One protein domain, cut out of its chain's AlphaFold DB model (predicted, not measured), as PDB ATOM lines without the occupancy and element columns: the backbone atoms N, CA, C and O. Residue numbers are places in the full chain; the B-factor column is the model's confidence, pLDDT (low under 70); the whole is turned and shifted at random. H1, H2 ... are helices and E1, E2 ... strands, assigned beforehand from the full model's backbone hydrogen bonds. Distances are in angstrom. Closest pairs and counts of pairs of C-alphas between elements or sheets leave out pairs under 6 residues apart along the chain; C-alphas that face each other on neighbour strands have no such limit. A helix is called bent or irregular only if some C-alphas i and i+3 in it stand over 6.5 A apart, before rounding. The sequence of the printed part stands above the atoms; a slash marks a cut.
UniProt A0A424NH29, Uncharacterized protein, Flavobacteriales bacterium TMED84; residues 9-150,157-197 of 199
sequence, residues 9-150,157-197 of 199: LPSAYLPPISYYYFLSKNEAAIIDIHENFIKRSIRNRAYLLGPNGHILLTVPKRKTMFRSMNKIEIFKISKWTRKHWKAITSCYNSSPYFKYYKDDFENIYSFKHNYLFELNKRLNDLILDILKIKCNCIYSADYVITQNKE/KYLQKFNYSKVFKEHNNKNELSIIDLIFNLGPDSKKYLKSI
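What this domain is: This is residues 9 to 150 and 157 to 197 of the 199 residues of an uncharacterized protein of Flavobacteriales bacterium TMED84 (UniProt A0A424NH29). Three helices, H2, H3 and H4, fold back and forth along a rounded, compact body, while the kinked H5 packs on H1 and on parts of H3 and H4. Two small separate sheets lie at different places: the hairpin E2-E3 beside H2, and the pair E1 and E4 near H4. The printed part has 183 residues with five named helices and four named strands, which follow along the chain as H1 E1 E2 E3 H2 H3 H4 E4 H5, with E1 and E4 parallel, and E2 and E3 antiparallel. The class is mixed, helices and strands, with 90 residues, under half, in named elements. The radius of gyration of the C-alphas is 15.8 A, and they span 41 by 40 by 30 A.

Where its parts are: H1 is residues 17 to 25, its C-alpha 17 at (-4.493, 16.000, -35.918). E1 is residues 28 to 32, E2 residues 45 to 50 and E3 residues 53 to 58. H2 is residues 80 to 92, 18.1 A long, and H3 is residues 98 to 110, 17.5 A. H4, residues 116 to 131, measures 22.4 A from C-alpha 116 at (12.467, 6.331, -32.010). E4 is residues 136 to 139. H5, residues 179 to 196, measures 15.1 A and ends with C-alpha 196 at (-11.976, 26.076, -35.267).

How they stand to each other: Residues 9 to 10 pair in parallel with residues 31 to 32 of E1. E1 and E4 are parallel at 17 degrees, with N 31 and O 138 2.8 A apart, within hydrogen-bond range. E4 and H4 are near each other. E2 and E3 form an antiparallel hairpin, with N 48 and O 55 at 2.9 A. The closest C-alphas of E2 and H2 are those of Gly 50 and Cys 91, 4.4 A. H2 and H3, a helical hairpin, touch at Thr 81 and Tyr 109, their closest C-alphas, 5.6 A, with a shallow tilt of 5 degrees, opposite ways. H3 and H4, also a helical hairpin, touch at C-alphas 108 and 122, 7.1 A, by residues 104 to 108 and 119 to 126 alone. H5 touches H1, closest C-alphas Ile 17 and Ile 179, 4.4 A. H5 has a kink of 125 degrees near residue 186. H3 and H5 are irregular: C-alphas 100 and 103 are 7.6 A apart, and C-alphas 185 and 188 9.6 A. Every O i to N i+4 pair is within hydrogen-bond range in H1, H2 and H4, against 7 of 9 in H3 and 9 of 14 in H5.

The domain as a whole: The two farthest C-alphas, of Ser 94 and Gln 147, are 45.4 A apart. Residues 151 to 156 are not printed, and C-alphas 150 and 157 are 12.6 A apart across the cut. Of the links printed whole, E1 to E2 and E3 to H2 are long. Mean pLDDT of the printed part is 94.3; residue 172 is under 70.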
ATOM      1  N   LEU A   9       1.667  14.227 -22.951       98.25
ATOM      2  CA  LEU A   9       1.511  13.584 -24.249       98.25
ATOM      3  C   LEU A   9       2.553  12.474 -24.420       98.25
ATOM      4  O   LEU A   9       3.643  12.543 -23.849       98.25
ATOM      5  N   PRO A  10       2.260  11.445 -25.230       98.12
ATOM      6  CA  PRO A  10       3.256  10.448 -25.587       98.12
ATOM      7  C   PRO A  10       4.216  11.009 -26.644       98.12
ATOM      8  O   PRO A  10       3.843  11.870 -27.447       98.12
ATOM      9  N   SER A  11       5.434  10.470 -26.730       98.31
ATOM     10  CA  SER A  11       6.270  10.681 -27.922       98.31
ATOM     11  C   SER A  11       5.655   9.941 -29.111       98.31
ATOM     12  O   SER A  11       5.455   8.729 -29.047       98.31
ATOM     13  N   ALA A  12       5.355  10.647 -30.203       98.44
ATOM     14  CA  ALA A  12       4.574  10.100 -31.310       98.44
ATOM     15  C   ALA A  12       5.200  10.363 -32.690       98.44
ATOM     16  O   ALA A  12       5.816  11.398 -32.932       98.44
ATOM     17  N   TYR A  13       5.045   9.392 -33.593       98.62
ATOM     18  CA  TYR A  13       5.540   9.447 -34.966       98.62
ATOM     19  C   TYR A  13       4.457  10.015 -35.876       98.62
ATOM     20  O   TYR A  13       3.414   9.382 -36.020       98.62
ATOM     21  N   LEU A  14       4.720  11.172 -36.500       98.50
ATOM     22  CA  LEU A  14       3.757  11.893 -37.346       98.50
ATOM     23  C   LEU A  14       2.341  11.903 -36.724       98.50
ATOM     24  O   LEU A  14       1.417  11.309 -37.295       98.50
ATOM     25  N   PRO A  15       2.179  12.518 -35.535       97.94
ATOM     26  CA  PRO A  15       1.001  12.323 -34.697       97.94
ATOM     27  C   PRO A  15      -0.319  12.710 -35.389       97.94
ATOM     28  O   PRO A  15      -0.306  13.487 -36.350       97.94
ATOM     29  N   PRO A  16      -1.459  12.199 -34.894       97.88
ATOM     30  CA  PRO A  16      -2.784  12.574 -35.384       97.88
ATOM     31  C   PRO A  16      -3.089  14.072 -35.222       97.88
ATOM     32  O   PRO A  16      -2.455  14.761 -34.423       97.88
ATOM     33  N   ILE A  17      -4.075  14.585 -35.955       97.75
ATOM     34  CA  ILE A  17      -4.493  16.000 -35.918       97.75
ATOM     35  C   ILE A  17      -4.866  16.464 -34.495       97.75
ATOM     36  O   ILE A  17      -4.454  17.541 -34.065       97.75
ATOM     37  N   SER A  18      -5.582  15.644 -33.732       96.94
ATOM     38  CA  SER A  18      -6.030  15.896 -32.363       96.94
ATOM     39  C   SER A  18      -4.869  16.012 -31.372       96.94
ATOM     40  O   SER A  18      -4.955  16.783 -30.421       96.94
ATOM     41  N   TYR A  19      -3.728  15.365 -31.631       97.94
ATOM     42  CA  TYR A  19      -2.504  15.597 -30.853       97.94
ATOM     43  C   TYR A  19      -2.098  17.079 -30.901       97.94
ATOM     44  O   TYR A  19      -1.813  17.694 -29.875       97.94
ATOM     45  N   TYR A  20      -2.144  17.680 -32.092       97.88
ATOM     46  CA  TYR A  20      -1.817  19.093 -32.286       97.88
ATOM     47  C   TYR A  20      -2.966  20.030 -31.925       97.88
ATOM     48  O   TYR A  20      -2.710  21.180 -31.575       97.88
ATOM     49  N   TYR A  21      -4.212  19.550 -31.927       96.31
ATOM     50  CA  TYR A  21      -5.321  20.258 -31.293       96.31
ATOM     51  C   TYR A  21      -5.034  20.501 -29.810       96.31
ATOM     52  O   TYR A  21      -5.032  21.658 -29.389       96.31
ATOM     53  N   PHE A  22      -4.708  19.453 -29.043       95.50
ATOM     54  CA  PHE A  22      -4.411  19.591 -27.615       95.50
ATOM     55  C   PHE A  22      -3.227  20.526 -27.370       95.50
ATOM     56  O   PHE A  22      -3.324  21.425 -26.536       95.50
ATOM     57  N   LEU A  23      -2.155  20.403 -28.159       96.38
ATOM     58  CA  LEU A  23      -1.035  21.346 -28.103       96.38
ATOM     59  C   LEU A  23      -1.458  22.785 -28.433       96.38
ATOM     60  O   LEU A  23      -0.993  23.724 -27.803       96.38
ATOM     61  N   SER A  24      -2.365  22.992 -29.390       95.12
ATOM     62  CA  SER A  24      -2.828  24.337 -29.760       95.12
ATOM     63  C   SER A  24      -3.713  25.009 -28.703       95.12
ATOM     64  O   SER A  24      -3.863  26.233 -28.735       95.12
ATOM     65  N   LYS A  25      -4.308  24.226 -27.792       93.69
ATOM     66  CA  LYS A  25      -5.212  24.693 -26.729       93.69
ATOM     67  C   LYS A  25      -4.524  24.883 -25.377       93.69
ATOM     68  O   LYS A  25      -5.135  25.461 -24.488       93.69
ATOM     69  N   ASN A  26      -3.278  24.434 -25.229       93.75
ATOM     70  CA  ASN A  26      -2.553  24.469 -23.963       93.75
ATOM     71  C   ASN A  26      -1.258  25.272 -24.079       93.75
ATOM     72  O   ASN A  26      -0.563  25.237 -25.094       93.75
ATOM     73  N   GLU A  27      -0.906  25.985 -23.012       94.12
ATOM     74  CA  GLU A  27       0.314  26.794 -22.983       94.12
ATOM     75  C   GLU A  27       1.581  25.957 -22.788       94.12
ATOM     76  O   GLU A  27       2.656  26.363 -23.231       94.12
ATOM     77  N   ALA A  28       1.463  24.795 -22.144       95.50
ATOM     78  CA  ALA A  28       2.579  23.913 -21.837       95.50
ATOM     79  C   ALA A  28       2.193  22.440 -21.988       95.50
ATOM     80  O   ALA A  28       1.068  22.035 -21.682       95.50
ATOM     81  N   ALA A  29       3.160  21.635 -22.422       97.50
ATOM     82  CA  ALA A  29       3.019  20.195 -22.538       97.50
ATOM     83  C   ALA A  29       4.312  19.484 -22.135       97.50
ATOM     84  O   ALA A  29       5.415  19.940 -22.444       97.50
ATOM     85  N   ILE A  30       4.170  18.327 -21.493       98.00
ATOM     86  CA  ILE A  30       5.270  17.400 -21.244       98.00
ATOM     87  C   ILE A  30       5.107  16.202 -22.174       98.00
ATOM     88  O   ILE A  30       4.130  15.459 -22.088       98.00
ATOM     89  N   ILE A  31       6.082  15.993 -23.052       98.50
ATOM     90  CA  ILE A  31       6.189  14.782 -23.857       98.50
ATOM     91  C   ILE A  31       6.933  13.746 -23.019       98.50
ATOM     92  O   ILE A  31       8.147  13.842 -22.813       98.50
ATOM     93  N   ASP A  32       6.203  12.756 -22.512       98.12
ATOM     94  CA  ASP A  32       6.780  11.744 -21.637       98.12
ATOM     95  C   ASP A  32       7.548  10.695 -22.450       98.12
ATOM     96  O   ASP A  32       6.966   9.815 -23.082       98.12
ATOM     97  N   ILE A  33       8.877  10.792 -22.442       98.12
ATOM     98  CA  ILE A  33       9.772   9.824 -23.097       98.12
ATOM     99  C   ILE A  33      10.205   8.698 -22.155       98.12
ATOM    100  O   ILE A  33      10.881   7.767 -22.591       98.12
ATOM    101  N   HIS A  34       9.804   8.752 -20.887       97.94
ATOM    102  CA  HIS A  34      10.099   7.729 -19.891       97.94
ATOM    103  C   HIS A  34       8.945   6.743 -19.701       97.94
ATOM    104  O   HIS A  34       9.133   5.684 -19.097       97.94
ATOM    105  N   GLU A  35       7.780   7.026 -20.289       96.50
ATOM    106  CA  GLU A  35       6.670   6.086 -20.366       96.50
ATOM    107  C   GLU A  35       7.055   4.751 -21.016       96.50
ATOM    108  O   GLU A  35       8.009   4.634 -21.790       96.50
ATOM    109  N   ASN A  36       6.241   3.730 -20.763       96.38
ATOM    110  CA  ASN A  36       6.368   2.465 -21.468       96.38
ATOM    111  C   ASN A  36       5.856   2.586 -22.908       96.38
ATOM    112  O   ASN A  36       4.734   3.014 -23.168       96.38
ATOM    113  N   PHE A  37       6.651   2.101 -23.853       96.56
ATOM    114  CA  PHE A  37       6.285   1.956 -25.247       96.56
ATOM    115  C   PHE A  37       5.086   1.024 -25.412       96.56
ATOM    116  O   PHE A  37       5.140  -0.175 -25.115       96.56
ATOM    117  N   ILE A  38       4.025   1.567 -26.000       95.00
ATOM    118  CA  ILE A  38       2.810   0.828 -26.322       95.00
ATOM    119  C   ILE A  38       2.850   0.392 -27.780       95.00
ATOM    120  O   ILE A  38       2.883   1.207 -28.707       95.00
ATOM    121  N   LYS A  39       2.828  -0.926 -27.992       92.12
ATOM    122  CA  LYS A  39       2.773  -1.523 -29.331       92.12
ATOM    123  C   LYS A  39       1.495  -1.094 -30.051       92.12
ATOM    124  O   LYS A  39       0.450  -0.946 -29.433       92.12
ATOM    125  N   ARG A  40       1.572  -1.005 -31.383       91.94
ATOM    126  CA  ARG A  40       0.425  -0.694 -32.252       91.94
ATOM    127  C   ARG A  40      -0.227   0.668 -31.954       91.94
ATOM    128  O   ARG A  40      -1.411   0.828 -32.208       91.94
ATOM    129  N   SER A  41       0.549   1.633 -31.464       96.12
ATOM    130  CA  SER A  41       0.079   2.982 -31.129       96.12
ATOM    131  C   SER A  41       0.775   4.053 -31.971       96.12
ATOM    132  O   SER A  41       1.728   3.758 -32.697       96.12
ATOM    133  N   ILE A  42       0.343   5.306 -31.808       97.62
ATOM    134  CA  ILE A  42       0.916   6.489 -32.468       97.62
ATOM    135  C   ILE A  42       2.414   6.693 -32.187       97.62
ATOM    136  O   ILE A  42       3.091   7.416 -32.908       97.62
ATOM    137  N   ARG A  43       2.973   6.005 -31.182       97.88
ATOM    138  CA  ARG A  43       4.401   6.065 -30.826       97.88
ATOM    139  C   ARG A  43       5.317   5.703 -31.991       97.88
ATOM    140  O   ARG A  43       6.400   6.266 -32.114       97.88
ATOM    141  N   ASN A  44       4.885   4.771 -32.845       97.75
ATOM    142  CA  ASN A  44       5.642   4.349 -34.024       97.75
ATOM    143  C   ASN A  44       4.786   4.165 -35.283       97.75
ATOM    144  O   ASN A  44       5.245   3.526 -36.234       97.75
ATOM    145  N   ARG A  45       3.541   4.649 -35.283       97.88
ATOM    146  CA  ARG A  45       2.589   4.469 -36.381       97.88
ATOM    147  C   ARG A  45       1.885   5.767 -36.714       97.88
ATOM    148  O   ARG A  45       1.544   6.517 -35.814       97.88
ATOM    149  N   ALA A  46       1.612   5.952 -37.996       98.19
ATOM    150  CA  ALA A  46       0.822   7.062 -38.505       98.19
ATOM    151  C   ALA A  46      -0.064   6.577 -39.650       98.19
ATOM    152  O   ALA A  46       0.304   5.635 -40.357       98.19
ATOM    153  N   TYR A  47      -1.206   7.228 -39.833       97.50
ATOM    154  CA  TYR A  47      -2.127   6.947 -40.926       97.50
ATOM    155  C   TYR A  47      -2.131   8.115 -41.903       97.50
ATOM    156  O   TYR A  47      -2.245   9.269 -41.494       97.50
ATOM    157  N   LEU A  48      -1.986   7.802 -43.186       96.88
ATOM    158  CA  LEU A  48      -2.091   8.748 -44.293       96.88
ATOM    159  C   LEU A  48      -3.318   8.415 -45.131       96.88
ATOM    160  O   LEU A  48      -3.774   7.268 -45.117       96.88
ATOM    161  N   LEU A  49      -3.787   9.378 -45.918       95.94
ATOM    162  CA  LEU A  49      -4.823   9.149 -46.915       95.94
ATOM    163  C   LEU A  49      -4.205   9.143 -48.315       95.94
ATOM    164  O   LEU A  49      -3.629  10.135 -48.747       95.94
ATOM    165  N   GLY A  50      -4.301   8.011 -49.008       93.88
ATOM    166  CA  GLY A  50      -3.846   7.859 -50.388       93.88
ATOM    167  C   GLY A  50      -4.992   7.550 -51.358       93.88
ATOM    168  O   GLY A  50      -6.145   7.433 -50.937       93.88
ATOM    169  N   PRO A  51      -4.674   7.333 -52.649       89.38
ATOM    170  CA  PRO A  51      -5.670   7.059 -53.691       89.38
ATOM    171  C   PRO A  51      -6.565   5.851 -53.385       89.38
ATOM    172  O   PRO A  51      -7.755   5.861 -53.674       89.38
ATOM    173  N   ASN A  52      -5.987   4.826 -52.752       89.81
ATOM    174  CA  ASN A  52      -6.663   3.570 -52.420       89.81
ATOM    175  C   ASN A  52      -7.147   3.530 -50.957       89.81
ATOM    176  O   ASN A  52      -7.338   2.455 -50.389       89.81
ATOM    177  N   GLY A  53      -7.303   4.692 -50.319       91.62
ATOM    178  CA  GLY A  53      -7.709   4.812 -48.922       91.62
ATOM    179  C   GLY A  53      -6.531   4.921 -47.954       91.62
ATOM    180  O   GLY A  53      -5.478   5.472 -48.274       91.62
ATOM    181  N   HIS A  54      -6.731   4.453 -46.720       93.25
ATOM    182  CA  HIS A  54      -5.769   4.683 -45.642       93.25
ATOM    183  C   HIS A  54      -4.507   3.838 -45.789       93.25
ATOM    184  O   HIS A  54      -4.568   2.620 -45.954       93.25
ATOM    185  N   ILE A  55      -3.360   4.483 -45.605       95.44
ATOM    186  CA  ILE A  55      -2.048   3.847 -45.609       95.44
ATOM    187  C   ILE A  55      -1.459   3.935 -44.204       95.44
ATOM    188  O   ILE A  55      -1.269   5.020 -43.658       95.44
ATOM    189  N   LEU A  56      -1.154   2.774 -43.620       96.81
ATOM    190  CA  LEU A  56      -0.486   2.679 -42.325       96.81
ATOM    191  C   LEU A  56       1.034   2.711 -42.511       96.81
ATOM    192  O   LEU A  56       1.626   1.787 -43.071       96.81
ATOM    193  N   LEU A  57       1.676   3.725 -41.944       97.94
ATOM    194  CA  LEU A  57       3.120   3.763 -41.758       97.94
ATOM    195  C   LEU A  57       3.494   3.143 -40.413       97.94
ATOM    196  O   LEU A  57       2.808   3.340 -39.411       97.94
ATOM    197  N   THR A  58       4.591   2.387 -40.363       97.81
ATOM    198  CA  THR A  58       5.114   1.822 -39.111       97.81
ATOM    199  C   THR A  58       6.629   1.934 -39.092       97.81
ATOM    200  O   THR A  58       7.310   1.236 -39.841       97.81
ATOM    201  N   VAL A  59       7.163   2.767 -38.196       97.44
ATOM    202  CA  VAL A  59       8.608   2.830 -37.957       97.44
ATOM    203  C   VAL A  59       9.035   1.505 -37.318       97.44
ATOM    204  O   VAL A  59       8.514   1.131 -36.254       97.44
ATOM    205  N   PRO A  60       9.938   0.747 -37.959       96.00
ATOM    206  CA  PRO A  60      10.362  -0.541 -37.452       96.00
ATOM    207  C   PRO A  60      11.322  -0.334 -36.287       96.00
ATOM    208  O   PRO A  60      12.242   0.477 -36.341       96.00
ATOM    209  N   LYS A  61      11.126  -1.116 -35.233       94.31
ATOM    210  CA  LYS A  61      11.935  -1.057 -34.016       94.31
ATOM    211  C   LYS A  61      12.686  -2.363 -33.796       94.31
ATOM    212  O   LYS A  61      12.199  -3.429 -34.185       94.31
ATOM    213  N   ARG A  62      13.826  -2.304 -33.109       92.00
ATOM    214  CA  ARG A  62      14.549  -3.504 -32.674       92.00
ATOM    215  C   ARG A  62      13.696  -4.297 -31.672       92.00
ATOM    216  O   ARG A  62      12.856  -3.748 -30.944       92.00
ATOM    217  N   LYS A  63      13.881  -5.619 -31.630       86.81
ATOM    218  CA  LYS A  63      13.425  -6.410 -30.478       86.81
ATOM    219  C   LYS A  63      14.288  -6.008 -29.277       86.81
ATOM    220  O   LYS A  63      15.500  -5.874 -29.404       86.81
ATOM    221  N   THR A  64      13.651  -5.742 -28.147       84.88
ATOM    222  CA  THR A  64      14.316  -5.279 -26.928       84.88
ATOM    223  C   THR A  64      13.479  -5.671 -25.716       84.88
ATOM    224  O   THR A  64      12.253  -5.771 -25.831       84.88
ATOM    225  N   MET A  65      14.143  -5.910 -24.583       82.81
ATOM    226  CA  MET A  65      13.489  -6.072 -23.281       82.81
ATOM    227  C   MET A  65      13.120  -4.719 -22.661       82.81
ATOM    228  O   MET A  65      12.191  -4.646 -21.859       82.81
ATOM    229  N   PHE A  66      13.805  -3.641 -23.064       81.25
ATOM    230  CA  PHE A  66      13.493  -2.294 -22.604       81.25
ATOM    231  C   PHE A  66      12.107  -1.872 -23.079       81.25
ATOM    232  O   PHE A  66      11.757  -2.012 -24.254       81.25
ATOM    233  N   ARG A  67      11.324  -1.340 -22.141       90.00
ATOM    234  CA  ARG A  67       9.986  -0.820 -22.420       90.00
ATOM    235  C   ARG A  67       9.960   0.696 -22.510       90.00
ATOM    236  O   ARG A  67       9.128   1.192 -23.249       90.00
ATOM    237  N   SER A  68      10.854   1.410 -21.830       96.25
ATOM    238  CA  SER A  68      10.829   2.877 -21.809       96.25
ATOM    239  C   SER A  68      11.036   3.478 -23.207       96.25
ATOM    240  O   SER A  68      11.888   3.005 -23.966       96.25
ATOM    241  N   MET A  69      10.230   4.484 -23.555       97.25
ATOM    242  CA  MET A  69      10.137   5.064 -24.898       97.25
ATOM    243  C   MET A  69      11.477   5.642 -25.389       97.25
ATOM    244  O   MET A  69      11.843   5.444 -26.551       97.25
ATOM    245  N   ASN A  70      12.260   6.260 -24.503       96.81
ATOM    246  CA  ASN A  70      13.591   6.798 -24.795       96.81
ATOM    247  C   ASN A  70      14.632   5.724 -25.174       96.81
ATOM    248  O   ASN A  70      15.613   6.025 -25.847       96.81
ATOM    249  N   LYS A  71      14.409   4.457 -24.804       96.75
ATOM    250  CA  LYS A  71      15.306   3.322 -25.100       96.75
ATOM    251  C   LYS A  71      14.866   2.506 -26.319       96.75
ATOM    252  O   LYS A  71      15.467   1.473 -26.623       96.75
ATOM    253  N   ILE A  72      13.810   2.920 -27.024       97.06
ATOM    254  CA  ILE A  72      13.317   2.192 -28.197       97.06
ATOM    255  C   ILE A  72      14.180   2.508 -29.416       97.06
ATOM    256  O   ILE A  72      14.065   3.569 -30.023       97.06
ATOM    257  N   GLU A  73      15.016   1.552 -29.807       96.38
ATOM    258  CA  GLU A  73      15.861   1.660 -30.998       96.38
ATOM    259  C   GLU A  73      15.101   1.367 -32.300       96.38
ATOM    260  O   GLU A  73      14.302   0.422 -32.384       96.38
ATOM    261  N   ILE A  74      15.427   2.117 -33.352       95.75
ATOM    262  CA  ILE A  74      14.948   1.878 -34.718       95.75
ATOM    263  C   ILE A  74      15.732   0.722 -35.358       95.75
ATOM    264  O   ILE A  74      16.946   0.583 -35.194       95.75
ATOM    265  N   PHE A  75      15.047  -0.132 -36.122       93.38
ATOM    266  CA  PHE A  75      15.683  -1.262 -36.802       93.38
ATOM    267  C   PHE A  75      16.455  -0.821 -38.061       93.38
ATOM    268  O   PHE A  75      15.879  -0.618 -39.134       93.38
ATOM    269  N   LYS A  76      17.783  -0.717 -37.924       80.44
ATOM    270  CA  LYS A  76      18.714  -0.080 -38.881       80.44
ATOM    271  C   LYS A  76      18.807  -0.729 -40.270       80.44
ATOM    272  O   LYS A  76      19.085  -0.030 -41.234       80.44
ATOM    273  N   ILE A  77      18.569  -2.036 -40.396       75.06
ATOM    274  CA  ILE A  77      18.739  -2.775 -41.669       75.06
ATOM    275  C   ILE A  77      17.560  -2.532 -42.636       75.06
ATOM    276  O   ILE A  77      17.612  -2.859 -43.822       75.06
ATOM    277  N   SER A  78      16.467  -1.934 -42.161       75.19
ATOM    278  CA  SER A  78      15.268  -1.754 -42.975       75.19
ATOM    279  C   SER A  78      15.306  -0.482 -43.834       75.19
ATOM    280  O   SER A  78      15.639   0.602 -43.366       75.19
ATOM    281  N   LYS A  79      14.867  -0.583 -45.099       90.62
ATOM    282  CA  LYS A  79      14.702   0.555 -46.035       90.62
ATOM    283  C   LYS A  79      13.433   1.380 -45.745       90.62
ATOM    284  O   LYS A  79      12.735   1.796 -46.670       90.62
ATOM    285  N   TRP A  80      13.066   1.520 -44.471       94.69
ATOM    286  CA  TRP A  80      11.764   2.044 -44.054       94.69
ATOM    287  C   TRP A  80      11.604   3.537 -44.342       94.69
ATOM    288  O   TRP A  80      10.535   3.920 -44.801       94.69
ATOM    289  N   THR A  81      12.656   4.346 -44.173       94.81
ATOM    290  CA  THR A  81      12.638   5.789 -44.479       94.81
ATOM    291  C   THR A  81      12.247   6.019 -45.932       94.81
ATOM    292  O   THR A  81      11.262   6.692 -46.213       94.81
ATOM    293  N   ARG A  82      12.919   5.328 -46.860       95.00
ATOM    294  CA  ARG A  82      12.604   5.364 -48.295       95.00
ATOM    295  C   ARG A  82      11.186   4.882 -48.603       95.00
ATOM    296  O   ARG A  82      10.535   5.439 -49.478       95.00
ATOM    297  N   LYS A  83      10.705   3.830 -47.928       96.38
ATOM    298  CA  LYS A  83       9.325   3.337 -48.108       96.38
ATOM    299  C   LYS A  83       8.297   4.360 -47.621       96.38
ATOM    300  O   LYS A  83       7.333   4.618 -48.331       96.38
ATOM    301  N   HIS A  84       8.513   4.938 -46.443       97.44
ATOM    302  CA  HIS A  84       7.642   5.962 -45.874       97.44
ATOM    303  C   HIS A  84       7.629   7.213 -46.748       97.44
ATOM    304  O   HIS A  84       6.554   7.689 -47.084       97.44
ATOM    305  N   TRP A  85       8.794   7.687 -47.190       97.56
ATOM    306  CA  TRP A  85       8.881   8.873 -48.036       97.56
ATOM    307  C   TRP A  85       8.183   8.694 -49.388       97.56
ATOM    308  O   TRP A  85       7.414   9.554 -49.813       97.56
ATOM    309  N   LYS A  86       8.351   7.526 -50.024       97.31
ATOM    310  CA  LYS A  86       7.589   7.172 -51.231       97.31
ATOM    311  C   LYS A  86       6.081   7.165 -50.986       97.31
ATOM    312  O   LYS A  86       5.338   7.648 -51.833       97.31
ATOM    313  N   ALA A  87       5.632   6.630 -49.850       97.62
ATOM    314  CA  ALA A  87       4.216   6.626 -49.493       97.62
ATOM    315  C   ALA A  87       3.684   8.051 -49.277       97.62
ATOM    316  O   ALA A  87       2.674   8.403 -49.871       97.62
ATOM    317  N   ILE A  88       4.395   8.888 -48.513       98.25
ATOM    318  CA  ILE A  88       4.054  10.303 -48.292       98.25
ATOM    319  C   ILE A  88       3.949  11.041 -49.631       98.25
ATOM    320  O   ILE A  88       2.936  11.674 -49.907       98.25
ATOM    321  N   THR A  89       4.952  10.891 -50.497       97.88
ATOM    322  CA  THR A  89       4.949  11.506 -51.832       97.88
ATOM    323  C   THR A  89       3.749  11.032 -52.649       97.88
ATOM    324  O   THR A  89       3.027  11.844 -53.212       97.88
ATOM    325  N   SER A  90       3.469   9.727 -52.678       97.12
ATOM    326  CA  SER A  90       2.314   9.192 -53.408       97.12
ATOM    327  C   SER A  90       0.970   9.699 -52.877       97.12
ATOM    328  O   SER A  90       0.033   9.816 -53.663       97.12
ATOM    329  N   CYS A  91       0.850   9.959 -51.573       97.19
ATOM    330  CA  CYS A  91      -0.376  10.477 -50.965       97.19
ATOM    331  C   CYS A  91      -0.582  11.973 -51.219       97.19
ATOM    332  O   CYS A  91      -1.718  12.422 -51.292       97.19
ATOM    333  N   TYR A  92       0.495  12.752 -51.328       97.88
ATOM    334  CA  TYR A  92       0.390  14.208 -51.232       97.88
ATOM    335  C   TYR A  92       1.007  14.970 -52.400       97.88
ATOM    336  O   TYR A  92       0.908  16.187 -52.428       97.88
ATOM    337  N   ASN A  93       1.589  14.311 -53.409       97.12
ATOM    338  CA  ASN A  93       2.221  15.006 -54.542       97.12
ATOM    339  C   ASN A  93       1.283  15.976 -55.289       97.12
ATOM    340  O   ASN A  93       1.748  16.960 -55.860       97.12
ATOM    341  N   SER A  94      -0.026  15.713 -55.278       96.38
ATOM    342  CA  SER A  94      -1.061  16.592 -55.837       96.38
ATOM    343  C   SER A  94      -1.703  17.539 -54.814       96.38
ATOM    344  O   SER A  94      -2.566  18.329 -55.190       96.38
ATOM    345  N   SER A  95      -1.311  17.490 -53.536       97.50
ATOM    346  CA  SER A  95      -1.806  18.408 -52.507       97.50
ATOM    347  C   SER A  95      -1.203  19.808 -52.686       97.50
ATOM    348  O   SER A  95      -0.003  19.914 -52.966       97.50
ATOM    349  N   PRO A  96      -1.987  20.887 -52.476       97.56
ATOM    350  CA  PRO A  96      -1.568  22.256 -52.788       97.56
ATOM    351  C   PRO A  96      -0.234  22.685 -52.163       97.56
ATOM    352  O   PRO A  96       0.549  23.379 -52.806       97.56
ATOM    353  N   TYR A  97       0.054  22.240 -50.936       98.38
ATOM    354  CA  TYR A  97       1.229  22.676 -50.177       98.38
ATOM    355  C   TYR A  97       2.329  21.622 -50.057       98.38
ATOM    356  O   TYR A  97       3.347  21.872 -49.412       98.38
ATOM    357  N   PHE A  98       2.193  20.452 -50.688       98.44
ATOM    358  CA  PHE A  98       3.216  19.410 -50.573       98.44
ATOM    359  C   PHE A  98       4.574  19.873 -51.096       98.44
ATOM    360  O   PHE A  98       5.576  19.742 -50.401       98.44
ATOM    361  N   LYS A  99       4.613  20.485 -52.286       97.75
ATOM    362  CA  LYS A  99       5.864  20.983 -52.882       97.75
ATOM    363  C   LYS A  99       6.572  22.031 -52.023       97.75
ATOM    364  O   LYS A  99       7.782  22.145 -52.137       97.75
ATOM    365  N   TYR A 100       5.827  22.771 -51.203       98.25
ATOM    366  CA  TYR A 100       6.382  23.802 -50.332       98.25
ATOM    367  C   TYR A 100       7.098  23.200 -49.115       98.25
ATOM    368  O   TYR A 100       8.167  23.664 -48.755       98.25
ATOM    369  N   TYR A 101       6.543  22.138 -48.520       98.38
ATOM    370  CA  TYR A 101       7.077  21.536 -47.289       98.38
ATOM    371  C   TYR A 101       7.891  20.252 -47.508       98.38
ATOM    372  O   TYR A 101       8.496  19.741 -46.565       98.38
ATOM    373  N   LYS A 102       7.869  19.663 -48.711       97.94
ATOM    374  CA  LYS A 102       8.436  18.324 -48.948       97.94
ATOM    375  C   LYS A 102       9.911  18.223 -48.551       97.94
ATOM    376  O   LYS A 102      10.287  17.220 -47.952       97.94
ATOM    377  N   ASP A 103      10.715  19.245 -48.832       98.00
ATOM    378  CA  ASP A 103      12.165  19.169 -48.667       98.00
ATOM    379  C   ASP A 103      12.530  19.155 -47.171       98.00
ATOM    380  O   ASP A 103      13.397  18.386 -46.755       98.00
ATOM    381  N   ASP A 104      11.780  19.882 -46.331       98.12
ATOM    382  CA  ASP A 104      11.945  19.875 -44.871       98.12
ATOM    383  C   ASP A 104      11.668  18.491 -44.269       98.12
ATOM    384  O   ASP A 104      12.439  17.977 -43.450       98.12
ATOM    385  N   PHE A 105      10.577  17.847 -44.700       98.25
ATOM    386  CA  PHE A 105      10.246  16.496 -44.251       98.25
ATOM    387  C   PHE A 105      11.234  15.459 -44.799       98.25
ATOM    388  O   PHE A 105      11.692  14.602 -44.039       98.25
ATOM    389  N   GLU A 106      11.587  15.523 -46.089       97.50
ATOM    390  CA  GLU A 106      12.548  14.611 -46.723       97.50
ATOM    391  C   GLU A 106      13.899  14.648 -46.013       97.50
ATOM    392  O   GLU A 106      14.478  13.597 -45.716       97.50
ATOM    393  N   ASN A 107      14.359  15.851 -45.667       97.06
ATOM    394  CA  ASN A 107      15.607  16.061 -44.956       97.06
ATOM    395  C   ASN A 107      15.636  15.270 -43.638       97.06
ATOM    396  O   ASN A 107      16.609  14.566 -43.363       97.06
ATOM    397  N   ILE A 108      14.543  15.255 -42.862       97.50
ATOM    398  CA  ILE A 108      14.461  14.454 -41.627       97.50
ATOM    399  C   ILE A 108      14.615  12.953 -41.916       97.50
ATOM    400  O   ILE A 108      15.299  12.262 -41.157       97.50
ATOM    401  N   TYR A 109      14.031  12.438 -43.001       94.75
ATOM    402  CA  TYR A 109      14.179  11.029 -43.397       94.75
ATOM    403  C   TYR A 109      15.567  10.680 -43.949       94.75
ATOM    404  O   TYR A 109      15.924   9.497 -43.955       94.75
ATOM    405  N   SER A 110      16.339  11.672 -44.399       90.69
ATOM    406  CA  SER A 110      17.714  11.482 -44.872       90.69
ATOM    407  C   SER A 110      18.707  11.237 -43.725       90.69
ATOM    408  O   SER A 110      19.694  10.519 -43.897       90.69
ATOM    409  N   PHE A 111      18.417  11.749 -42.523       89.88
ATOM    410  CA  PHE A 111      19.250  11.531 -41.344       89.88
ATOM    411  C   PHE A 111      19.068  10.138 -40.732       89.88
ATOM    412  O   PHE A 111      17.978   9.561 -40.689       89.88
ATOM    413  N   LYS A 112      20.156   9.615 -40.160       87.81
ATOM    414  CA  LYS A 112      20.129   8.389 -39.363       87.81
ATOM    415  C   LYS A 112      19.696   8.700 -37.931       87.81
ATOM    416  O   LYS A 112      20.429   9.347 -37.192       87.81
ATOM    417  N   HIS A 113      18.546   8.163 -37.532       93.44
ATOM    418  CA  HIS A 113      18.043   8.211 -36.153       93.44
ATOM    419  C   HIS A 113      18.300   6.867 -35.477       93.44
ATOM    420  O   HIS A 113      17.974   5.817 -36.043       93.44
ATOM    421  N   ASN A 114      18.908   6.872 -34.289       94.56
ATOM    422  CA  ASN A 114      19.175   5.633 -33.557       94.56
ATOM    423  C   ASN A 114      17.959   5.234 -32.722       94.56
ATOM    424  O   ASN A 114      17.582   4.058 -32.702       94.56
ATOM    425  N   TYR A 115      17.326   6.222 -32.092       96.88
ATOM    426  CA  TYR A 115      16.183   6.025 -31.218       96.88
ATOM    427  C   TYR A 115      14.904   6.599 -31.823       96.88
ATOM    428  O   TYR A 115      14.900   7.599 -32.540       96.88
ATOM    429  N   LEU A 116      13.784   5.947 -31.520       97.06
ATOM    430  CA  LEU A 116      12.467   6.331 -32.010       97.06
ATOM    431  C   LEU A 116      12.066   7.729 -31.524       97.06
ATOM    432  O   LEU A 116      11.495   8.501 -32.291       97.06
ATOM    433  N   PHE A 117      12.392   8.072 -30.275       97.00
ATOM    434  CA  PHE A 117      12.047   9.382 -29.726       97.00
ATOM    435  C   PHE A 117      12.796  10.529 -30.427       97.00
ATOM    436  O   PHE A 117      12.228  11.607 -30.555       97.00
ATOM    437  N   GLU A 118      14.025  10.311 -30.914       97.75
ATOM    438  CA  GLU A 118      14.814  11.330 -31.631       97.75
ATOM    439  C   GLU A 118      14.141  11.712 -32.951       97.75
ATOM    440  O   GLU A 118      13.965  12.896 -33.251       97.75
ATOM    441  N   LEU A 119      13.707  10.698 -33.708       98.12
ATOM    442  CA  LEU A 119      12.925  10.879 -34.929       98.12
ATOM    443  C   LEU A 119      11.626  11.633 -34.629       98.12
ATOM    444  O   LEU A 119      11.310  12.616 -35.299       98.12
ATOM    445  N   ASN A 120      10.882  11.176 -33.619       98.62
ATOM    446  CA  ASN A 120       9.612  11.781 -33.228       98.62
ATOM    447  C   ASN A 120       9.794  13.244 -32.808       98.62
ATOM    448  O   ASN A 120       9.009  14.088 -33.223       98.62
ATOM    449  N   LYS A 121      10.848  13.555 -32.042       98.44
ATOM    450  CA  LYS A 121      11.189  14.919 -31.628       98.44
ATOM    451  C   LYS A 121      11.458  15.815 -32.830       98.44
ATOM    452  O   LYS A 121      10.826  16.852 -32.949       98.44
ATOM    453  N   ARG A 122      12.328  15.398 -33.754       98.44
ATOM    454  CA  ARG A 122      12.649  16.201 -34.948       98.44
ATOM    455  C   ARG A 122      11.419  16.480 -35.814       98.44
ATOM    456  O   ARG A 122      11.250  17.600 -36.277       98.44
ATOM    457  N   LEU A 123      10.558  15.479 -36.008       98.69
ATOM    458  CA  LEU A 123       9.297  15.660 -36.733       98.69
ATOM    459  C   LEU A 123       8.349  16.605 -35.991       98.69
ATOM    460  O   LEU A 123       7.756  17.477 -36.614       98.69
ATOM    461  N   ASN A 124       8.213  16.442 -34.675       98.56
ATOM    462  CA  ASN A 124       7.369  17.295 -33.845       98.56
ATOM    463  C   ASN A 124       7.840  18.756 -33.868       98.56
ATOM    464  O   ASN A 124       7.021  19.644 -34.063       98.56
ATOM    465  N   ASP A 125       9.145  18.997 -33.731       98.19
ATOM    466  CA  ASP A 125       9.736  20.339 -33.759       98.19
ATOM    467  C   ASP A 125       9.466  21.034 -35.106       98.19
ATOM    468  O   ASP A 125       9.009  22.176 -35.127       98.19
ATOM    469  N   LEU A 126       9.654  20.322 -36.228       98.50
ATOM    470  CA  LEU A 126       9.317  20.835 -37.562       98.50
ATOM    471  C   LEU A 126       7.823  21.168 -37.676       98.50
ATOM    472  O   LEU A 126       7.450  22.240 -38.146       98.50
ATOM    473  N   ILE A 127       6.951  20.258 -37.242       98.62
ATOM    474  CA  ILE A 127       5.502  20.444 -37.355       98.62
ATOM    475  C   ILE A 127       5.021  21.613 -36.482       98.62
ATOM    476  O   ILE A 127       4.177  22.394 -36.923       98.62
ATOM    477  N   LEU A 128       5.551  21.760 -35.266       98.00
ATOM    478  CA  LEU A 128       5.241  22.891 -34.390       98.00
ATOM    479  C   LEU A 128       5.632  24.223 -35.030       98.00
ATOM    480  O   LEU A 128       4.850  25.176 -34.950       98.00
ATOM    481  N   ASP A 129       6.794  24.276 -35.690       97.81
ATOM    482  CA  ASP A 129       7.218  25.470 -36.415       97.81
ATOM    483  C   ASP A 129       6.299  25.771 -37.606       97.81
ATOM    484  O   ASP A 129       5.804  26.894 -37.712       97.81
ATOM    485  N   ILE A 130       5.978  24.777 -38.442       98.00
ATOM    486  CA  ILE A 130       5.050  24.942 -39.576       98.00
ATOM    487  C   ILE A 130       3.690  25.469 -39.098       98.00
ATOM    488  O   ILE A 130       3.150  26.429 -39.645       98.00
ATOM    489  N   LEU A 131       3.140  24.875 -38.035       97.62
ATOM    490  CA  LEU A 131       1.834  25.248 -37.486       97.62
ATOM    491  C   LEU A 131       1.873  26.526 -36.636       97.62
ATOM    492  O   LEU A 131       0.822  27.010 -36.204       97.62
ATOM    493  N   LYS A 132       3.065  27.073 -36.355       97.00
ATOM    494  CA  LYS A 132       3.289  28.221 -35.463       97.00
ATOM    495  C   LYS A 132       2.548  28.057 -34.127       97.00
ATOM    496  O   LYS A 132       1.896  29.002 -33.654       97.00
ATOM    497  N   ILE A 133       2.585  26.849 -33.556       95.81
ATOM    498  CA  ILE A 133       2.010  26.531 -32.241       95.81
ATOM    499  C   ILE A 133       3.003  26.982 -31.166       95.81
ATOM    500  O   ILE A 133       4.173  26.629 -31.212       95.81
ATOM    501  N   LYS A 134       2.531  27.776 -30.198       92.94
ATOM    502  CA  LYS A 134       3.366  28.383 -29.141       92.94
ATOM    503  C   LYS A 134       3.410  27.572 -27.836       92.94
ATOM    504  O   LYS A 134       3.833  28.100 -26.814       92.94
ATOM    505  N   CYS A 135       2.935  26.328 -27.853       94.88
ATOM    506  CA  CYS A 135       2.945  25.461 -26.679       94.88
ATOM    507  C   CYS A 135       4.387  25.179 -26.244       94.88
ATOM    508  O   CYS A 135       5.190  24.700 -27.049       94.88
ATOM    509  N   ASN A 136       4.712  25.447 -24.980       95.69
ATOM    510  CA  ASN A 136       6.010  25.114 -24.413       95.69
ATOM    511  C   ASN A 136       6.102  23.598 -24.189       95.69
ATOM    512  O   ASN A 136       5.653  23.084 -23.163       95.69
ATOM    513  N   CYS A 137       6.645  22.890 -25.178       96.62
ATOM    514  CA  CYS A 137       6.819  21.444 -25.137       96.62
ATOM    515  C   CYS A 137       8.178  21.095 -24.530       96.62
ATOM    516  O   CYS A 137       9.218  21.379 -25.125       96.62
ATOM    517  N   ILE A 138       8.171  20.421 -23.382       97.19
ATOM    518  CA  ILE A 138       9.380  19.862 -22.771       97.19
ATOM    519  C   ILE A 138       9.347  18.338 -22.811       97.19
ATOM    520  O   ILE A 138       8.283  17.722 -22.841       97.19
ATOM    521  N   TYR A 139      10.521  17.717 -22.804       97.62
ATOM    522  CA  TYR A 139      10.660  16.266 -22.734       97.62
ATOM    523  C   TYR A 139      10.933  15.856 -21.292       97.62
ATOM    524  O   TYR A 139      11.725  16.504 -20.608       97.62
ATOM    525  N   SER A 140      10.262  14.806 -20.821       97.56
ATOM    526  CA  SER A 140      10.390  14.375 -19.429       97.56
ATOM    527  C   SER A 140      11.812  13.903 -19.102       97.56
ATOM    528  O   SER A 140      12.443  13.226 -19.916       97.56
ATOM    529  N   ALA A 141      12.303  14.240 -17.906       96.00
ATOM    530  CA  ALA A 141      13.553  13.698 -17.360       96.00
ATOM    531  C   ALA A 141      13.348  12.329 -16.683       96.00
ATOM    532  O   ALA A 141      14.270  11.524 -16.664       96.00
ATOM    533  N   ASP A 142      12.124  12.061 -16.217       96.94
ATOM    534  CA  ASP A 142      11.674  10.814 -15.594       96.94
ATOM    535  C   ASP A 142      10.213  10.525 -15.970       96.94
ATOM    536  O   ASP A 142       9.560  11.325 -16.644       96.94
ATOM    537  N   TYR A 143       9.679   9.374 -15.547       96.31
ATOM    538  CA  TYR A 143       8.275   9.031 -15.783       96.31
ATOM    539  C   TYR A 143       7.340  10.063 -15.146       96.31
ATOM    540  O   TYR A 143       7.437  10.352 -13.953       96.31
ATOM    541  N   VAL A 144       6.393  10.585 -15.930       95.62
ATOM    542  CA  VAL A 144       5.483  11.626 -15.449       95.62
ATOM    543  C   VAL A 144       4.295  10.991 -14.731       95.62
ATOM    544  O   VAL A 144       3.493  10.265 -15.332       95.62
ATOM    545  N   ILE A 145       4.164  11.295 -13.441       92.75
ATOM    546  CA  ILE A 145       2.998  10.932 -12.632       92.75
ATOM    547  C   ILE A 145       1.982  12.071 -12.726       92.75
ATOM    548  O   ILE A 145       2.242  13.190 -12.294       92.75
ATOM    549  N   THR A 146       0.814  11.780 -13.289       87.38
ATOM    550  CA  THR A 146      -0.282  12.741 -13.449       87.38
ATOM    551  C   THR A 146      -1.342  12.505 -12.383       87.38
ATOM    552  O   THR A 146      -1.919  11.418 -12.321       87.38
ATOM    553  N   GLN A 147      -1.627  13.519 -11.566       84.31
ATOM    554  CA  GLN A 147      -2.732  13.462 -10.599       84.31
ATOM    555  C   GLN A 147      -4.085  13.661 -11.295       84.31
ATOM    556  O   GLN A 147      -5.031  12.920 -11.033       84.31
ATOM    557  N   ASN A 148      -4.157  14.606 -12.241       87.00
ATOM    558  CA  ASN A 148      -5.331  14.818 -13.079       87.00
ATOM    559  C   ASN A 148      -5.236  13.979 -14.367       87.00
ATOM    560  O   ASN A 148      -4.425  14.265 -15.247       87.00
ATOM    561  N   LYS A 149      -6.083  12.949 -14.484       87.31
ATOM    562  CA  LYS A 149      -6.139  12.076 -15.671       87.31
ATOM    563  C   LYS A 149      -6.684  12.777 -16.915       87.31
ATOM    564  O   LYS A 149      -6.386  12.329 -18.015       87.31
ATOM    565  N   GLU A 150      -7.449  13.855 -16.763       89.75
ATOM    566  CA  GLU A 150      -7.994  14.619 -17.893       89.75
ATOM    567  C   GLU A 150      -6.900  15.381 -18.650       89.75
ATOM    568  O   GLU A 150      -7.047  15.660 -19.836       89.75
ATOM    569  N   LYS A 157      -7.723   8.153 -27.044       87.88
ATOM    570  CA  LYS A 157      -8.192   7.428 -28.230       87.88
ATOM    571  C   LYS A 157      -8.259   8.402 -29.409       87.88
ATOM    572  O   LYS A 157      -9.324   8.915 -29.720       87.88
ATOM    573  N   TYR A 158      -7.112   8.649 -30.043       87.88
ATOM    574  CA  TYR A 158      -6.958   9.486 -31.245       87.88
ATOM    575  C   TYR A 158      -7.695   8.880 -32.462       87.88
ATOM    576  O   TYR A 158      -7.092   8.206 -33.301       87.88
ATOM    577  N   LEU A 159      -9.020   9.022 -32.496       85.31
ATOM    578  CA  LEU A 159      -9.925   8.424 -33.488       85.31
ATOM    579  C   LEU A 159     -10.869   9.473 -34.096       85.31
ATOM    580  O   LEU A 159     -11.940   9.126 -34.597       85.31
ATOM    581  N   GLN A 160     -10.500  10.754 -34.014       85.50
ATOM    582  CA  GLN A 160     -11.370  11.838 -34.444       85.50
ATOM    583  C   GLN A 160     -11.374  11.993 -35.961       85.50
ATOM    584  O   GLN A 160     -10.385  11.724 -36.645       85.50
ATOM    585  N   LYS A 161     -12.512  12.433 -36.501       86.56
ATOM    586  CA  LYS A 161     -12.658  12.732 -37.927       86.56
ATOM    587  C   LYS A 161     -12.709  14.228 -38.145       86.56
ATOM    588  O   LYS A 161     -13.465  14.938 -37.493       86.56
ATOM    589  N   PHE A 162     -11.936  14.677 -39.123       89.56
ATOM    590  CA  PHE A 162     -11.794  16.087 -39.448       89.56
ATOM    591  C   PHE A 162     -12.271  16.343 -40.868       89.56
ATOM    592  O   PHE A 162     -11.856  15.659 -41.810       89.56
ATOM    593  N   ASN A 163     -13.141  17.337 -41.012       90.19
ATOM    594  CA  ASN A 163     -13.668  17.760 -42.298       90.19
ATOM    595  C   ASN A 163     -12.936  19.014 -42.784       90.19
ATOM    596  O   ASN A 163     -13.073  20.081 -42.191       90.19
ATOM    597  N   TYR A 164     -12.137  18.861 -43.831       92.81
ATOM    598  CA  TYR A 164     -11.440  19.922 -44.551       92.81
ATOM    599  C   TYR A 164     -11.253  19.475 -46.003       92.81
ATOM    600  O   TYR A 164     -11.475  18.306 -46.325       92.81
ATOM    601  N   SER A 165     -10.862  20.395 -46.886       90.31
ATOM    602  CA  SER A 165     -10.583  20.053 -48.284       90.31
ATOM    603  C   SER A 165      -9.389  19.097 -48.364       90.31
ATOM    604  O   SER A 165      -8.290  19.464 -47.957       90.31
ATOM    605  N   LYS A 166      -9.608  17.873 -48.858       90.69
ATOM    606  CA  LYS A 166      -8.581  16.836 -49.053       90.69
ATOM    607  C   LYS A 166      -8.501  16.466 -50.529       90.69
ATOM    608  O   LYS A 166      -9.527  16.415 -51.204       90.69
ATOM    609  N   VAL A 167      -7.306  16.118 -51.005       89.69
ATOM    610  CA  VAL A 167      -7.114  15.569 -52.362       89.69
ATOM    611  C   VAL A 167      -7.905  14.276 -52.572       89.69
ATOM    612  O   VAL A 167      -8.515  14.080 -53.621       89.69
ATOM    613  N   PHE A 168      -7.899  13.388 -51.577       88.44
ATOM    614  CA  PHE A 168      -8.587  12.103 -51.649       88.44
ATOM    615  C   PHE A 168      -9.816  12.086 -50.749       88.44
ATOM    616  O   PHE A 168      -9.823  12.654 -49.654       88.44
ATOM    617  N   LYS A 169     -10.864  11.396 -51.206       85.38
ATOM    618  CA  LYS A 169     -12.058  11.158 -50.397       85.38
ATOM    619  C   LYS A 169     -11.764  10.102 -49.341       85.38
ATOM    620  O   LYS A 169     -11.151   9.068 -49.600       85.38
ATOM    621  N   GLU A 170     -12.232  10.369 -48.132       80.81
ATOM    622  CA  GLU A 170     -12.064   9.472 -47.003       80.81
ATOM    623  C   GLU A 170     -13.234   8.480 -46.945       80.81
ATOM    624  O   GLU A 170     -14.385   8.879 -46.775       80.81
ATOM    625  N   HIS A 171     -12.955   7.180 -47.075       74.06
ATOM    626  CA  HIS A 171     -13.971   6.126 -46.999       74.06
ATOM    627  C   HIS A 171     -13.835   5.325 -45.695       74.06
ATOM    628  O   HIS A 171     -12.762   4.797 -45.410       74.06
ATOM    629  N   ASN A 172     -14.926   5.237 -44.917       67.56
ATOM    630  CA  ASN A 172     -15.174   4.298 -43.806       67.56
ATOM    631  C   ASN A 172     -13.942   3.798 -43.018       67.56
ATOM    632  O   ASN A 172     -13.749   2.594 -42.852       67.56
ATOM    633  N   ASN A 173     -13.130   4.709 -42.469       72.50
ATOM    634  CA  ASN A 173     -12.046   4.352 -41.549       72.50
ATOM    635  C   ASN A 173     -12.345   4.763 -40.102       72.50
ATOM    636  O   ASN A 173     -13.187   5.628 -39.846       72.50
ATOM    637  N   LYS A 174     -11.657   4.097 -39.170       79.12
ATOM    638  CA  LYS A 174     -11.713   4.333 -37.723       79.12
ATOM    639  C   LYS A 174     -10.479   5.063 -37.191       79.12
ATOM    640  O   LYS A 174     -10.516   5.500 -36.052       79.12
ATOM    641  N   ASN A 175      -9.392   5.141 -37.959       87.75
ATOM    642  CA  ASN A 175      -8.144   5.747 -37.505       87.75
ATOM    643  C   ASN A 175      -8.052   7.192 -37.967       87.75
ATOM    644  O   ASN A 175      -8.390   7.509 -39.103       87.75
ATOM    645  N   GLU A 176      -7.542   8.039 -37.091       94.19
ATOM    646  CA  GLU A 176      -7.322   9.441 -37.383       94.19
ATOM    647  C   GLU A 176      -6.074   9.649 -38.255       94.19
ATOM    648  O   GLU A 176      -5.035   9.009 -38.049       94.19
ATOM    649  N   LEU A 177      -6.181  10.554 -39.229       96.62
ATOM    650  CA  LEU A 177      -5.081  10.917 -40.117       96.62
ATOM    651  C   LEU A 177      -3.997  11.701 -39.376       96.62
ATOM    652  O   LEU A 177      -4.259  12.464 -38.444       96.62
ATOM    653  N   SER A 178      -2.763  11.528 -39.836       98.19
ATOM    654  CA  SER A 178      -1.632  12.331 -39.397       98.19
ATOM    655  C   SER A 178      -1.854  13.813 -39.694       98.19
ATOM    656  O   SER A 178      -2.411  14.177 -40.730       98.19
ATOM    657  N   ILE A 179      -1.322  14.676 -38.832       98.44
ATOM    658  CA  ILE A 179      -1.319  16.129 -39.019       98.44
ATOM    659  C   ILE A 179      -0.723  16.581 -40.358       98.44
ATOM    660  O   ILE A 179      -1.099  17.634 -40.867       98.44
ATOM    661  N   ILE A 180       0.183  15.799 -40.956       98.50
ATOM    662  CA  ILE A 180       0.789  16.177 -42.237       98.50
ATOM    663  C   ILE A 180      -0.227  16.158 -43.382       98.50
ATOM    664  O   ILE A 180      -0.058  16.898 -44.341       98.50
ATOM    665  N   ASP A 181      -1.317  15.392 -43.251       97.94
ATOM    666  CA  ASP A 181      -2.446  15.447 -44.182       97.94
ATOM    667  C   ASP A 181      -3.073  16.847 -44.179       97.94
ATOM    668  O   ASP A 181      -3.238  17.473 -45.226       97.94
ATOM    669  N   LEU A 182      -3.313  17.395 -42.984       97.94
ATOM    670  CA  LEU A 182      -3.837  18.747 -42.815       97.94
ATOM    671  C   LEU A 182      -2.858  19.801 -43.349       97.94
ATOM    672  O   LEU A 182      -3.287  20.743 -44.012       97.94
ATOM    673  N   ILE A 183      -1.559  19.646 -43.072       98.50
ATOM    674  CA  ILE A 183      -0.507  20.583 -43.501       98.50
ATOM    675  C   ILE A 183      -0.369  20.605 -45.019       98.50
ATOM    676  O   ILE A 183      -0.338  21.678 -45.613       98.50
ATOM    677  N   PHE A 184      -0.309  19.449 -45.676       98.50
ATOM    678  CA  PHE A 184      -0.129  19.425 -47.126       98.50
ATOM    679  C   PHE A 184      -1.376  19.891 -47.881       98.50
ATOM    680  O   PHE A 184      -1.245  20.432 -48.982       98.50
ATOM    681  N   ASN A 185      -2.569  19.726 -47.302       98.19
ATOM    682  CA  ASN A 185      -3.810  20.184 -47.919       98.19
ATOM    683  C   ASN A 185      -4.130  21.666 -47.643       98.19
ATOM    684  O   ASN A 185      -4.563  22.355 -48.562       98.19
ATOM    685  N   LEU A 186      -3.912  22.173 -46.420       97.94
ATOM    686  CA  LEU A 186      -4.296  23.543 -46.028       97.94
ATOM    687  C   LEU A 186      -3.119  24.510 -45.838       97.94
ATOM    688  O   LEU A 186      -3.320  25.723 -45.846       97.94
ATOM    689  N   GLY A 187      -1.903  24.004 -45.643       97.12
ATOM    690  CA  GLY A 187      -0.708  24.821 -45.456       97.12
ATOM    691  C   GLY A 187      -0.846  25.829 -44.306       97.12
ATOM    692  O   GLY A 187      -1.137  25.425 -43.180       97.12
ATOM    693  N   PRO A 188      -0.644  27.140 -44.542       95.75
ATOM    694  CA  PRO A 188      -0.771  28.162 -43.498       95.75
ATOM    695  C   PRO A 188      -2.129  28.163 -42.772       95.75
ATOM    696  O   PRO A 188      -2.199  28.490 -41.582       95.75
ATOM    697  N   ASP A 189      -3.204  27.739 -43.446       96.94
ATOM    698  CA  ASP A 189      -4.546  27.684 -42.859       96.94
ATOM    699  C   ASP A 189      -4.734  26.523 -41.870       96.94
ATOM    700  O   ASP A 189      -5.696  26.532 -41.096       96.94
ATOM    701  N   SER A 190      -3.808  25.556 -41.797       97.50
ATOM    702  CA  SER A 190      -3.882  24.444 -40.836       97.50
ATOM    703  C   SER A 190      -3.993  24.933 -39.390       97.50
ATOM    704  O   SER A 190      -4.766  24.383 -38.605       97.50
ATOM    705  N   LYS A 191      -3.285  26.012 -39.027       95.19
ATOM    706  CA  LYS A 191      -3.379  26.612 -37.686       95.19
ATOM    707  C   LYS A 191      -4.774  27.165 -37.405       95.19
ATOM    708  O   LYS A 191      -5.303  26.985 -36.308       95.19
ATOM    709  N   LYS A 192      -5.358  27.871 -38.376       95.12
ATOM    710  CA  LYS A 192      -6.710  28.430 -38.262       95.12
ATOM    711  C   LYS A 192      -7.729  27.300 -38.117       95.12
ATOM    712  O   LYS A 192      -8.583  27.373 -37.239       95.12
ATOM    713  N   TYR A 193      -7.566  26.233 -38.896       96.56
ATOM    714  CA  TYR A 193      -8.399  25.039 -38.815       96.56
ATOM    715  C   TYR A 193      -8.339  24.360 -37.438       96.56
ATOM    716  O   TYR A 193      -9.377  24.101 -36.828       96.56
ATOM    717  N   LEU A 194      -7.135  24.142 -36.891       95.44
ATOM    718  CA  LEU A 194      -6.955  23.574 -35.545       95.44
ATOM    719  C   LEU A 194      -7.646  24.403 -34.452       95.44
ATOM    720  O   LEU A 194      -8.089  23.863 -33.442       95.44
ATOM    721  N   LYS A 195      -7.773  25.719 -34.642       91.38
ATOM    722  CA  LYS A 195      -8.493  26.580 -33.697       91.38
ATOM    723  C   LYS A 195     -10.011  26.476 -33.817       91.38
ATOM    724  O   LYS A 195     -10.677  26.687 -32.804       91.38
ATOM    725  N   SER A 196     -10.532  26.172 -35.008       92.31
ATOM    726  CA  SER A 196     -11.976  26.076 -35.267       92.31
ATOM    727  C   SER A 196     -12.607  24.749 -34.851       92.31
ATOM    728  O   SER A 196     -13.822  24.682 -34.709       92.31
ATOM    729  N   ILE A 197     -11.808  23.694 -34.668       90.56
ATOM    730  CA  ILE A 197     -12.303  22.386 -34.222       90.56
ATOM    731  C   ILE A 197     -12.595  22.380 -32.711       90.56
ATOM    732  O   ILE A 197     -11.970  23.110 -31.937       90.56
TER     733      ILE A 197